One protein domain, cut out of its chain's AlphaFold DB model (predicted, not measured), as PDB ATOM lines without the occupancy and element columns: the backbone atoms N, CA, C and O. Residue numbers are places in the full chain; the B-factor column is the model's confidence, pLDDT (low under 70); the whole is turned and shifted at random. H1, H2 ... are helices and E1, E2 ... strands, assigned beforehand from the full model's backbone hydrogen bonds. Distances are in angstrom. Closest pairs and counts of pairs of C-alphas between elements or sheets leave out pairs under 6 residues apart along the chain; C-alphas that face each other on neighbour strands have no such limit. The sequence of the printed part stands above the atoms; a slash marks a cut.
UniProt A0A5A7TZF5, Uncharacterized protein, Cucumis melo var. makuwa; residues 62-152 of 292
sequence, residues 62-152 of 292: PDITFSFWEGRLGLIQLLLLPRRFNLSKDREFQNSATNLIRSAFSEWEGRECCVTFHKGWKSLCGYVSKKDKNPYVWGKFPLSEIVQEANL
ATOM      1  N   PRO A  62     138.681 148.286  94.951       48.53
ATOM      2  CA  PRO A  62     139.914 149.051  94.861       48.53
ATOM      3  C   PRO A  62     140.384 149.394  96.276       48.53
ATOM      4  O   PRO A  62     139.606 149.903  97.081       48.53
ATOM      5  N   ASP A  63     141.646 149.092  96.561       54.47
ATOM      6  CA  ASP A  63     142.324 149.525  97.775       54.47
ATOM      7  C   ASP A  63     143.350 150.588  97.395       54.47
ATOM      8  O   ASP A  63     144.162 150.405  96.480       54.47
ATOM      9  N   ILE A  64     143.287 151.726  98.073       52.72
ATOM     10  CA  ILE A  64     144.238 152.815  97.887       52.72
ATOM     11  C   ILE A  64     145.075 152.838  99.153       52.72
ATOM     12  O   ILE A  64     144.571 153.184 100.217       52.72
ATOM     13  N   THR A  65     146.336 152.427  99.049       52.44
ATOM     14  CA  THR A  65     147.281 152.523 100.158       52.44
ATOM     15  C   THR A  65     148.192 153.725  99.926       52.44
ATOM     16  O   THR A  65     148.931 153.782  98.941       52.44
ATOM     17  N   PHE A  66     148.179 154.671 100.857       43.72
ATOM     18  CA  PHE A  66     149.168 155.744 100.900       43.72
ATOM     19  C   PHE A  66     150.376 155.257 101.698       43.72
ATOM     20  O   PHE A  66     150.238 154.774 102.822       43.72
ATOM     21  N   SER A  67     151.564 155.334 101.105       41.69
ATOM     22  CA  SER A  67     152.813 155.027 101.797       41.69
ATOM     23  C   SER A  67     153.685 156.273 101.793       41.69
ATOM     24  O   SER A  67     154.343 156.552 100.795       41.69
ATOM     25  N   PHE A  68     153.676 157.006 102.906       41.44
ATOM     26  CA  PHE A  68     154.525 158.178 103.108       41.44
ATOM     27  C   PHE A  68     155.960 157.741 103.407       41.44
ATOM     28  O   PHE A  68     156.189 156.879 104.262       41.44
ATOM     29  N   TRP A  69     156.932 158.333 102.714       35.59
ATOM     30  CA  TRP A  69     158.346 157.964 102.848       35.59
ATOM     31  C   TRP A  69     159.058 158.574 104.076       35.59
ATOM     32  O   TRP A  69     160.237 158.309 104.286       35.59
ATOM     33  N   GLU A  70     158.350 159.287 104.962       37.62
ATOM     34  CA  GLU A  70     158.924 159.942 106.157       37.62
ATOM     35  C   GLU A  70     158.519 159.306 107.505       37.62
ATOM     36  O   GLU A  70     158.192 159.978 108.482       37.62
ATOM     37  N   GLY A  71     158.543 157.974 107.605       34.00
ATOM     38  CA  GLY A  71     158.540 157.293 108.913       34.00
ATOM     39  C   GLY A  71     157.221 157.310 109.703       34.00
ATOM     40  O   GLY A  71     157.190 156.826 110.834       34.00
ATOM     41  N   ARG A  72     156.115 157.791 109.120       38.78
ATOM     42  CA  ARG A  72     154.751 157.622 109.651       38.78
ATOM     43  C   ARG A  72     153.884 156.918 108.610       38.78
ATOM     44  O   ARG A  72     153.376 157.540 107.684       38.78
ATOM     45  N   LEU A  73     153.718 155.605 108.753       38.88
ATOM     46  CA  LEU A  73     152.760 154.848 107.947       38.88
ATOM     47  C   LEU A  73     151.342 155.160 108.446       38.88
ATOM     48  O   LEU A  73     150.867 154.551 109.398       38.88
ATOM     49  N   GLY A  74     150.680 156.130 107.818       41.41
ATOM     50  CA  GLY A  74     149.234 156.306 107.928       41.41
ATOM     51  C   GLY A  74     148.544 155.503 106.830       41.41
ATOM     52  O   GLY A  74     148.548 155.921 105.675       41.41
ATOM     53  N   LEU A  75     147.966 154.348 107.167       41.75
ATOM     54  CA  LEU A  75     147.143 153.586 106.228       41.75
ATOM     55  C   LEU A  75     145.757 154.245 106.143       41.75
ATOM     56  O   LEU A  75     144.887 153.982 106.967       41.75
ATOM     57  N   ILE A  76     145.547 155.127 105.163       41.41
ATOM     58  CA  ILE A  76     144.212 155.667 104.871       41.41
ATOM     59  C   ILE A  76     143.557 154.753 103.839       41.41
ATOM     60  O   ILE A  76     143.897 154.800 102.661       41.41
ATOM     61  N   GLN A  77     142.629 153.911 104.292       49.31
ATOM     62  CA  GLN A  77     141.933 152.948 103.445       49.31
ATOM     63  C   GLN A  77     140.627 153.546 102.899       49.31
ATOM     64  O   GLN A  77     139.628 153.667 103.606       49.31
ATOM     65  N   LEU A  78     140.636 153.923 101.620       41.19
ATOM     66  CA  LEU A  78     139.462 154.435 100.905       41.19
ATOM     67  C   LEU A  78     138.767 153.302 100.139       41.19
ATOM     68  O   LEU A  78     139.149 152.943  99.027       41.19
ATOM     69  N   LEU A  79     137.710 152.753 100.740       41.81
ATOM     70  CA  LEU A  79     136.819 151.768 100.124       41.81
ATOM     71  C   LEU A  79     135.878 152.448  99.116       41.81
ATOM     72  O   LEU A  79     134.782 152.895  99.459       41.81
ATOM     73  N   LEU A  80     136.288 152.511  97.848       40.81
ATOM     74  CA  LEU A  80     135.392 152.913  96.760       40.81
ATOM     75  C   LEU A  80     134.545 151.703  96.338       40.81
ATOM     76  O   LEU A  80     135.054 150.723  95.798       40.81
ATOM     77  N   LEU A  81     133.234 151.749  96.591       34.16
ATOM     78  CA  LEU A  81     132.316 150.686  96.166       34.16
ATOM     79  C   LEU A  81     132.175 150.675  94.629       34.16
ATOM     80  O   LEU A  81     131.965 151.732  94.032       34.16
ATOM     81  N   PRO A  82     132.260 149.508  93.964       37.41
ATOM     82  CA  PRO A  82     132.387 149.456  92.511       37.41
ATOM     83  C   PRO A  82     131.045 149.599  91.771       37.41
ATOM     84  O   PRO A  82     130.049 148.962  92.119       37.41
ATOM     85  N   ARG A  83     131.060 150.335  90.648       35.91
ATOM     86  CA  ARG A  83     130.199 150.048  89.480       35.91
ATOM     87  C   ARG A  83     130.640 148.705  88.881       35.91
ATOM     88  O   ARG A  83     131.835 148.422  88.832       35.91
ATOM     89  N   ARG A  84     129.696 147.874  88.417       41.22
ATOM     90  CA  ARG A  84     129.995 146.558  87.819       41.22
ATOM     91  C   ARG A  84     130.835 146.712  86.545       41.22
ATOM     92  O   ARG A  84     130.293 146.955  85.475       41.22
ATOM     93  N   PHE A  85     132.139 146.495  86.663       45.25
ATOM     94  CA  PHE A  85     133.040 146.243  85.543       45.25
ATOM     95  C   PHE A  85     133.723 144.893  85.764       45.25
ATOM     96  O   PHE A  85     134.075 144.535  86.891       45.25
ATOM     97  N   ASN A  86     133.915 144.129  84.693       44.97
ATOM     98  CA  ASN A  86     134.568 142.823  84.743       44.97
ATOM     99  C   ASN A  86     136.102 143.008  84.737       44.97
ATOM    100  O   ASN A  86     136.796 142.635  83.798       44.97
ATOM    101  N   LEU A  87     136.642 143.640  85.787       52.88
ATOM    102  CA  LEU A  87     138.004 144.215  85.827       52.88
ATOM    103  C   LEU A  87     139.131 143.184  85.999       52.88
ATOM    104  O   LEU A  87     140.290 143.538  86.209       52.88
ATOM    105  N   SER A  88     138.808 141.889  85.969       53.00
ATOM    106  CA  SER A  88     139.776 140.834  86.279       53.00
ATOM    107  C   SER A  88     140.809 140.588  85.172       53.00
ATOM    108  O   SER A  88     141.793 139.892  85.440       53.00
ATOM    109  N   LYS A  89     140.613 141.154  83.970       56.34
ATOM    110  CA  LYS A  89     141.512 140.973  82.816       56.34
ATOM    111  C   LYS A  89     142.040 142.263  82.175       56.34
ATOM    112  O   LYS A  89     143.114 142.205  81.586       56.34
ATOM    113  N   ASP A  90     141.385 143.411  82.345       72.06
ATOM    114  CA  ASP A  90     141.839 144.657  81.712       72.06
ATOM    115  C   ASP A  90     142.911 145.370  82.537       72.06
ATOM    116  O   ASP A  90     142.632 146.230  83.377       72.06
ATOM    117  N   ARG A  91     144.177 145.031  82.259       81.50
ATOM    118  CA  ARG A  91     145.339 145.808  82.727       81.50
ATOM    119  C   ARG A  91     145.230 147.282  82.332       81.50
ATOM    120  O   ARG A  91     145.637 148.144  83.103       81.50
ATOM    121  N   GLU A  92     144.659 147.565  81.165       83.56
ATOM    122  CA  GLU A  92     144.448 148.927  80.671       83.56
ATOM    123  C   GLU A  92     143.555 149.741  81.608       83.56
ATOM    124  O   GLU A  92     143.901 150.868  81.962       83.56
ATOM    125  N   PHE A  93     142.463 149.146  82.099       83.75
ATOM    126  CA  PHE A  93     141.609 149.809  83.078       83.75
ATOM    127  C   PHE A  93     142.360 150.069  84.381       83.75
ATOM    128  O   PHE A  93     142.278 151.171  84.913       83.75
ATOM    129  N   GLN A  94     143.075 149.070  84.913       84.62
ATOM    130  CA  GLN A  94     143.798 149.228  86.180       84.62
ATOM    131  C   GLN A  94     144.807 150.372  86.086       84.62
ATOM    132  O   GLN A  94     144.829 151.233  86.958       84.62
ATOM    133  N   ASN A  95     145.556 150.442  84.985       88.12
ATOM    134  CA  ASN A  95     146.492 151.531  84.725       88.12
ATOM    135  C   ASN A  95     145.777 152.884  84.611       88.12
ATOM    136  O   ASN A  95     146.217 153.860  85.214       88.12
ATOM    137  N   SER A  96     144.655 152.943  83.886       88.56
ATOM    138  CA  SER A  96     143.851 154.162  83.747       88.56
ATOM    139  C   SER A  96     143.302 154.646  85.095       88.56
ATOM    140  O   SER A  96     143.468 155.810  85.453       88.56
ATOM    141  N   ALA A  97     142.742 153.743  85.902       83.12
ATOM    142  CA  ALA A  97     142.229 154.045  87.234       83.12
ATOM    143  C   ALA A  97     143.347 154.458  88.205       83.12
ATOM    144  O   ALA A  97     143.179 155.422  88.947       83.12
ATOM    145  N   THR A  98     144.502 153.787  88.176       87.12
ATOM    146  CA  THR A  98     145.680 154.191  88.956       87.12
ATOM    147  C   THR A  98     146.152 155.586  88.562       87.12
ATOM    148  O   THR A  98     146.424 156.396  89.445       87.12
ATOM    149  N   ASN A  99     146.214 155.895  87.265       87.88
ATOM    150  CA  ASN A  99     146.604 157.221  86.784       87.88
ATOM    151  C   ASN A  99     145.590 158.290  87.200       87.88
ATOM    152  O   ASN A  99     145.993 159.351  87.666       87.88
ATOM    153  N   LEU A 100     144.292 157.991  87.105       87.44
ATOM    154  CA  LEU A 100     143.225 158.883  87.553       87.44
ATOM    155  C   LEU A 100     143.343 159.174  89.056       87.44
ATOM    156  O   LEU A 100     143.350 160.337  89.453       87.44
ATOM    157  N   ILE A 101     143.507 158.137  89.883       83.50
ATOM    158  CA  ILE A 101     143.673 158.277  91.338       83.50
ATOM    159  C   ILE A 101     144.931 159.090  91.651       83.50
ATOM    160  O   ILE A 101     144.861 160.034  92.427       83.50
ATOM    161  N   ARG A 102     146.065 158.789  91.010       86.50
ATOM    162  CA  ARG A 102     147.309 159.553  91.192       86.50
ATOM    163  C   ARG A 102     147.166 161.013  90.767       86.50
ATOM    164  O   ARG A 102     147.669 161.885  91.464       86.50
ATOM    165  N   SER A 103     146.454 161.284  89.673       85.62
ATOM    166  CA  SER A 103     146.217 162.648  89.185       85.62
ATOM    167  C   SER A 103     145.334 163.475  90.121       85.62
ATOM    168  O   SER A 103     145.506 164.687  90.197       85.62
ATOM    169  N   ALA A 104     144.435 162.828  90.873       84.31
ATOM    170  CA  ALA A 104     143.611 163.494  91.880       84.31
ATOM    171  C   ALA A 104     144.423 163.957  93.103       84.31
ATOM    172  O   ALA A 104     143.957 164.805  93.859       84.31
ATOM    173  N   PHE A 105     145.636 163.429  93.276       82.44
ATOM    174  CA  PHE A 105     146.545 163.750  94.367       82.44
ATOM    175  C   PHE A 105     147.861 164.330  93.834       82.44
ATOM    176  O   PHE A 105     148.952 163.805  94.081       82.44
ATOM    177  N   SER A 106     147.759 165.420  93.066       82.44
ATOM    178  CA  SER A 106     148.913 166.066  92.426       82.44
ATOM    179  C   SER A 106     149.949 166.599  93.422       82.44
ATOM    180  O   SER A 106     151.110 166.744  93.055       82.44
ATOM    181  N   GLU A 107     149.552 166.842  94.676       82.25
ATOM    182  CA  GLU A 107     150.425 167.280  95.777       82.25
ATOM    183  C   GLU A 107     151.557 166.283  96.089       82.25
ATOM    184  O   GLU A 107     152.605 166.689  96.580       82.25
ATOM    185  N   TRP A 108     151.388 164.996  95.756       80.25
ATOM    186  CA  TRP A 108     152.376 163.935  96.024       80.25
ATOM    187  C   TRP A 108     153.052 163.400  94.754       80.25
ATOM    188  O   TRP A 108     153.597 162.290  94.751       80.25
ATOM    189  N   GLU A 109     152.935 164.131  93.636       80.12
ATOM    190  CA  GLU A 109     153.383 163.720  92.292       80.12
ATOM    191  C   GLU A 109     152.911 162.304  91.882       80.12
ATOM    192  O   GLU A 109     153.507 161.645  91.027       80.12
ATOM    193  N   GLY A 110     151.873 161.776  92.540       73.88
ATOM    194  CA  GLY A 110     151.425 160.391  92.408       73.88
ATOM    195  C   GLY A 110     152.430 159.306  92.837       73.88
ATOM    196  O   GLY A 110     152.086 158.123  92.743       73.88
ATOM    197  N   ARG A 111     153.643 159.650  93.303       74.56
ATOM    198  CA  ARG A 111     154.712 158.675  93.609       74.56
ATOM    199  C   ARG A 111     154.481 157.936  94.924       74.56
ATOM    200  O   ARG A 111     154.866 156.777  95.043       74.56
ATOM    201  N   GLU A 112     153.810 158.580  95.873       82.19
ATOM    202  CA  GLU A 112     153.546 158.025  97.211       82.19
ATOM    203  C   GLU A 112     152.236 157.221  97.296       82.19
ATOM    204  O   GLU A 112     151.948 156.570  98.303       82.19
ATOM    205  N   CYS A 113     151.445 157.226  96.217       80.62
ATOM    206  CA  CYS A 113     150.172 156.521  96.142       80.62
ATOM    207  C   CYS A 113     150.343 155.154  95.457       80.62
ATOM    208  O   CYS A 113     150.525 155.044  94.231       80.62
ATOM    209  N   CYS A 114     150.279 154.096  96.270       83.25
ATOM    210  CA  CYS A 114     150.286 152.714  95.815       83.25
ATOM    211  C   CYS A 114     148.842 152.204  95.732       83.25
ATOM    212  O   CYS A 114     148.186 151.949  96.741       83.25
ATOM    213  N   VAL A 115     148.334 152.063  94.509       85.00
ATOM    214  CA  VAL A 115     146.974 151.569  94.265       85.00
ATOM    215  C   VAL A 115     147.034 150.077  93.969       85.00
ATOM    216  O   VAL A 115     147.685 149.661  93.007       85.00
ATOM    217  N   THR A 116     146.337 149.271  94.767       85.75
ATOM    218  CA  THR A 116     146.239 147.820  94.578       85.75
ATOM    219  C   THR A 116     144.783 147.403  94.420       85.75
ATOM    220  O   THR A 116     143.925 147.691  95.248       85.75
ATOM    221  N   PHE A 117     144.476 146.693  93.336       85.56
ATOM    222  CA  PHE A 117     143.118 146.223  93.068       85.56
ATOM    223  C   PHE A 117     142.940 144.788  93.565       85.56
ATOM    224  O   PHE A 117     143.659 143.881  93.137       85.56
ATOM    225  N   HIS A 118     141.947 144.561  94.426       87.38
ATOM    226  CA  HIS A 118     141.651 143.237  94.969       87.38
ATOM    227  C   HIS A 118     140.414 142.635  94.309       87.38
ATOM    228  O   HIS A 118     139.382 143.283  94.151       87.38
ATOM    229  N   LYS A 119     140.502 141.353  93.935       83.69
ATOM    230  CA  LYS A 119     139.460 140.658  93.154       83.69
ATOM    231  C   LYS A 119     138.148 140.403  93.909       83.69
ATOM    232  O   LYS A 119     137.195 139.921  93.307       83.69
ATOM    233  N   GLY A 120     138.136 140.636  95.213       87.38
ATOM    234  CA  GLY A 120     137.035 140.289  96.098       87.38
ATOM    235  C   GLY A 120     137.313 140.735  97.522       87.38
ATOM    236  O   GLY A 120     138.477 140.859  97.910       87.38
ATOM    237  N   TRP A 121     136.240 140.906  98.292       87.31
ATOM    238  CA  TRP A 121     136.272 141.280  99.707       87.31
ATOM    239  C   TRP A 121     137.278 140.447 100.507       87.31
ATOM    240  O   TRP A 121     138.202 140.977 101.108       87.31
ATOM    241  N   LYS A 122     137.223 139.125 100.365       89.00
ATOM    242  CA  LYS A 122     138.160 138.203 101.009       89.00
ATOM    243  C   LYS A 122     139.637 138.461 100.688       89.00
ATOM    244  O   LYS A 122     140.498 138.346 101.557       89.00
ATOM    245  N   SER A 123     139.951 138.801  99.434       88.50
ATOM    246  CA  SER A 123     141.329 139.127  99.046       88.50
ATOM    247  C   SER A 123     141.795 140.441  99.661       88.50
ATOM    248  O   SER A 123     142.995 140.571  99.897       88.50
ATOM    249  N   LEU A 124     140.876 141.385  99.875       90.25
ATOM    250  CA  LEU A 124     141.146 142.641 100.556       90.25
ATOM    251  C   LEU A 124     141.378 142.398 102.049       90.25
ATOM    252  O   LEU A 124     142.444 142.746 102.543       90.25
ATOM    253  N   CYS A 125     140.462 141.714 102.740       91.06
ATOM    254  CA  CYS A 125     140.619 141.364 104.158       91.06
ATOM    255  C   CYS A 125     141.954 140.648 104.406       91.06
ATOM    256  O   CYS A 125     142.729 141.042 105.272       91.06
ATOM    257  N   GLY A 126     142.282 139.659 103.567       90.56
ATOM    258  CA  GLY A 126     143.553 138.939 103.652       90.56
ATOM    259  C   GLY A 126     144.795 139.788 103.359       90.56
ATOM    260  O   GLY A 126     145.879 139.436 103.815       90.56
ATOM    261  N   TYR A 127     144.677 140.875 102.596       90.31
ATOM    262  CA  TYR A 127     145.774 141.820 102.385       90.31
ATOM    263  C   TYR A 127     145.939 142.751 103.588       90.31
ATOM    264  O   TYR A 127     147.043 142.855 104.126       90.31
ATOM    265  N   VAL A 128     144.836 143.343 104.054       89.38
ATOM    266  CA  VAL A 128     144.806 144.266 105.195       89.38
ATOM    267  C   VAL A 128     145.355 143.589 106.448       89.38
ATOM    268  O   VAL A 128     146.338 144.069 107.005       89.38
ATOM    269  N   SER A 129     144.835 142.410 106.811       90.38
ATOM    270  CA  SER A 129     145.285 141.666 107.999       90.38
ATOM    271  C   SER A 129     146.744 141.184 107.926       90.38
ATOM    272  O   SER A 129     147.323 140.813 108.945       90.38
ATOM    273  N   LYS A 130     147.358 141.146 106.731       90.69
ATOM    274  CA  LYS A 130     148.792 140.840 106.570       90.69
ATOM    275  C   LYS A 130     149.675 142.069 106.740       90.69
ATOM    276  O   LYS A 130     150.813 141.929 107.184       90.69
ATOM    277  N   LYS A 131     149.198 143.233 106.298       89.56
ATOM    278  CA  LYS A 131     149.946 144.494 106.334       89.56
ATOM    279  C   LYS A 131     149.915 145.126 107.717       89.56
ATOM    280  O   LYS A 131     150.950 145.605 108.168       89.56
ATOM    281  N   ASP A 132     148.767 145.063 108.375       90.62
ATOM    282  CA  ASP A 132     148.556 145.555 109.727       90.62
ATOM    283  C   ASP A 132     147.822 144.482 110.540       90.62
ATOM    284  O   ASP A 132     146.835 143.905 110.083       90.62
ATOM    285  N   LYS A 133     148.326 144.183 111.741       89.44
ATOM    286  CA  LYS A 133     147.687 143.214 112.641       89.44
ATOM    287  C   LYS A 133     146.452 143.806 113.318       89.44
ATOM    288  O   LYS A 133     145.545 143.046 113.640       89.44
ATOM    289  N   ASN A 134     146.420 145.128 113.496       89.50
ATOM    290  CA  ASN A 134     145.341 145.864 114.147       89.50
ATOM    291  C   ASN A 134     144.913 147.055 113.271       89.50
ATOM    292  O   ASN A 134     145.041 148.203 113.703       89.50
ATOM    293  N   PRO A 135     144.416 146.802 112.045       87.38
ATOM    294  CA  PRO A 135     143.966 147.866 111.166       87.38
ATOM    295  C   PRO A 135     142.830 148.639 111.836       87.38
ATOM    296  O   PRO A 135     141.939 148.056 112.462       87.38
ATOM    297  N   TYR A 136     142.844 149.958 111.678       86.69
ATOM    298  CA  TYR A 136     141.715 150.787 112.071       86.69
ATOM    299  C   TYR A 136     140.568 150.561 111.082       86.69
ATOM    300  O   TYR A 136     140.685 150.871 109.897       86.69
ATOM    301  N   VAL A 137     139.467 149.982 111.560       84.31
ATOM    302  CA  VAL A 137     138.319 149.627 110.721       84.31
ATOM    303  C   VAL A 137     137.204 150.632 110.943       84.31
ATOM    304  O   VAL A 137     136.699 150.775 112.054       84.31
ATOM    305  N   TRP A 138     136.777 151.286 109.868       68.94
ATOM    306  CA  TRP A 138     135.577 152.114 109.868       68.94
ATOM    307  C   TRP A 138     134.456 151.380 109.130       68.94
ATOM    308  O   TRP A 138     134.602 151.018 107.962       68.94
ATOM    309  N   GLY A 139     133.319 151.170 109.792       84.06
ATOM    310  CA  GLY A 139     132.093 150.713 109.146       84.06
ATOM    311  C   GLY A 139     131.312 149.718 109.992       84.06
ATOM    312  O   GLY A 139     131.410 149.710 111.213       84.06
ATOM    313  N   LYS A 140     130.509 148.893 109.313       86.94
ATOM    314  CA  LYS A 140     129.610 147.915 109.945       86.94
ATOM    315  C   LYS A 140     130.294 146.601 110.336       86.94
ATOM    316  O   LYS A 140     129.711 145.834 111.087       86.94
ATOM    317  N   PHE A 141     131.489 146.339 109.812       85.25
ATOM    318  CA  PHE A 141     132.201 145.084 110.032       85.25
ATOM    319  C   PHE A 141     133.209 145.258 111.172       85.25
ATOM    320  O   PHE A 141     134.128 146.069 111.027       85.25
ATOM    321  N   PRO A 142     133.074 144.541 112.300       93.81
ATOM    322  CA  PRO A 142     134.072 144.566 113.355       93.81
ATOM    323  C   PRO A 142     135.382 143.918 112.886       93.81
ATOM    324  O   PRO A 142     135.408 143.056 112.005       93.81
ATOM    325  N   LEU A 143     136.493 144.298 113.526       92.62
ATOM    326  CA  LEU A 143     137.823 143.773 113.203       92.62
ATOM    327  C   LEU A 143     137.892 142.236 113.280       92.62
ATOM    328  O   LEU A 143     138.545 141.604 112.450       92.62
ATOM    329  N   SER A 144     137.195 141.628 114.242       94.31
ATOM    330  CA  SER A 144     137.128 140.172 114.406       94.31
ATOM    331  C   SER A 144     136.555 139.466 113.177       94.31
ATOM    332  O   SER A 144     137.088 138.435 112.770       94.31
ATOM    333  N   GLU A 145     135.527 140.037 112.548       94.25
ATOM    334  CA  GLU A 145     134.892 139.483 111.350       94.25
ATOM    335  C   GLU A 145     135.813 139.601 110.131       94.25
ATOM    336  O   GLU A 145     135.971 138.646 109.375       94.25
ATOM    337  N   ILE A 146     136.513 140.731 109.981       91.94
ATOM    338  CA  ILE A 146     137.502 140.918 108.906       91.94
ATOM    339  C   ILE A 146     138.642 139.903 109.033       91.94
ATOM    340  O   ILE A 146     139.046 139.293 108.039       91.94
ATOM    341  N   VAL A 147     139.149 139.694 110.250       92.94
ATOM    342  CA  VAL A 147     140.195 138.698 110.524       92.94
ATOM    343  C   VAL A 147     139.671 137.281 110.288       92.94
ATOM    344  O   VAL A 147     140.388 136.449 109.729       92.94
ATOM    345  N   GLN A 148     138.424 136.991 110.664       93.38
ATOM    346  CA  GLN A 148     137.790 135.704 110.392       93.38
ATOM    347  C   GLN A 148     137.689 135.453 108.883       93.38
ATOM    348  O   GLN A 148     138.154 134.415 108.414       93.38
ATOM    349  N   GLU A 149     137.186 136.416 108.114       93.12
ATOM    350  CA  GLU A 149     137.042 136.331 106.657       93.12
ATOM    351  C   GLU A 149     138.399 136.166 105.950       93.12
ATOM    352  O   GLU A 149     138.547 135.351 105.030       93.12
ATOM    353  N   ALA A 150     139.423 136.884 106.422       92.19
ATOM    354  CA  ALA A 150     140.803 136.740 105.964       92.19
ATOM    355  C   ALA A 150     141.364 135.329 106.225       92.19
ATOM    356  O   ALA A 150     142.095 134.784 105.389       92.19
ATOM    357  N   ASN A 151     141.016 134.740 107.374       90.25
ATOM    358  CA  ASN A 151     141.497 133.435 107.827       90.25
ATOM    359  C   ASN A 151     140.692 132.254 107.301       90.25
ATOM    360  O   ASN A 151     141.210 131.132 107.329       90.25
ATOM    361  N   LEU A 152     139.464 132.468 106.814       89.62
ATOM    362  CA  LEU A 152     138.727 131.445 106.086       89.62
ATOM    363  C   LEU A 152     139.625 131.007 104.937       89.62
ATOM    364  O   LEU A 152     139.738 131.690 103.917       89.62
TER     365      LEU A 152
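Overview. This is residues 62 to 152 of the 292 residues of an uncharacterized protein of Cucumis melo var. makuwa (UniProt A0A5A7TZF5). A short ribbon of two antiparallel strands, E1 and E2, sits in the middle, with helix H1 over one side of it and helix H2 over the opposite side; H3 packs on H2 beyond it, crosswise, at the end of this loose stack. A long loop, residues 67 to 90, runs out past one end of the ribbon, folds back near Gly 71 and passes beyond the other end before it reaches H1. The printed part has 91 residues with three named helices and two named strands, in the order E1, H1, E2, H2, H3; the class is mixed, helices and strands, and under half of the residues are in named elements. The whole is compact, with a radius of gyration of the C-alphas of 14.0 A, and only just flat, with spans of 37 by 36 by 20 A.

Along the chain. Strand E1 is residues 62 to 66, starting with C-alpha 62 at (139.914, 149.051, 94.861). Helix H1 is residues 91 to 104, 20.0 A from first to last C-alpha, beginning at (145.339, 145.808, 82.727). Strand E2 is residues 113 to 118, 15.8 A long. Helix H2 is residues 121 to 131, 15.5 A long. Helix H3 is residues 143 to 151, 12.2 A long, and its C-alpha 151 is at (141.497, 133.435, 107.827).

Arrangement. E1 and E2 are antiparallel neighbours, at 153 degrees between their directions. N 63 and O 116 are within hydrogen-bond range at 3.0 A, and so are N 114 and O 65 at 3.0 A. The closest C-alphas of H1 and E2 are those of Thr 98 and Val 115, 6.1 A apart. E1 and H1 are near each other, with 6 pairs of C-alphas within 10 A. The closest C-alphas of E2 and H2 are those of His 118 and Leu 124, 5.6 A apart; those of E1 and H2 are Asp 63 and Leu 124, 7.5 A apart. H2 and H3 touch, closest at the C-alphas of Gly 126 and Ala 150, 4.2 A apart, and are about perpendicular at 78 degrees. H1 is apart from H2 and from H3. In H1 and H3 every O i to N i+4 pair is within hydrogen-bond range; in H2, 6 of 7 are.

Size, cuts and confidence. The two C-alphas farthest apart are those of Glu 107 and Leu 152, at 39.1 A. The printed part has no cut. The links from E1 to H1, 24 residues, and from H2 to H3, 11 residues, are long; H1 to E2 is short and E2 to H2 tight. The mean pLDDT of the printed part is 73.2, and residues 62 to 89 and residue 138 are under 70.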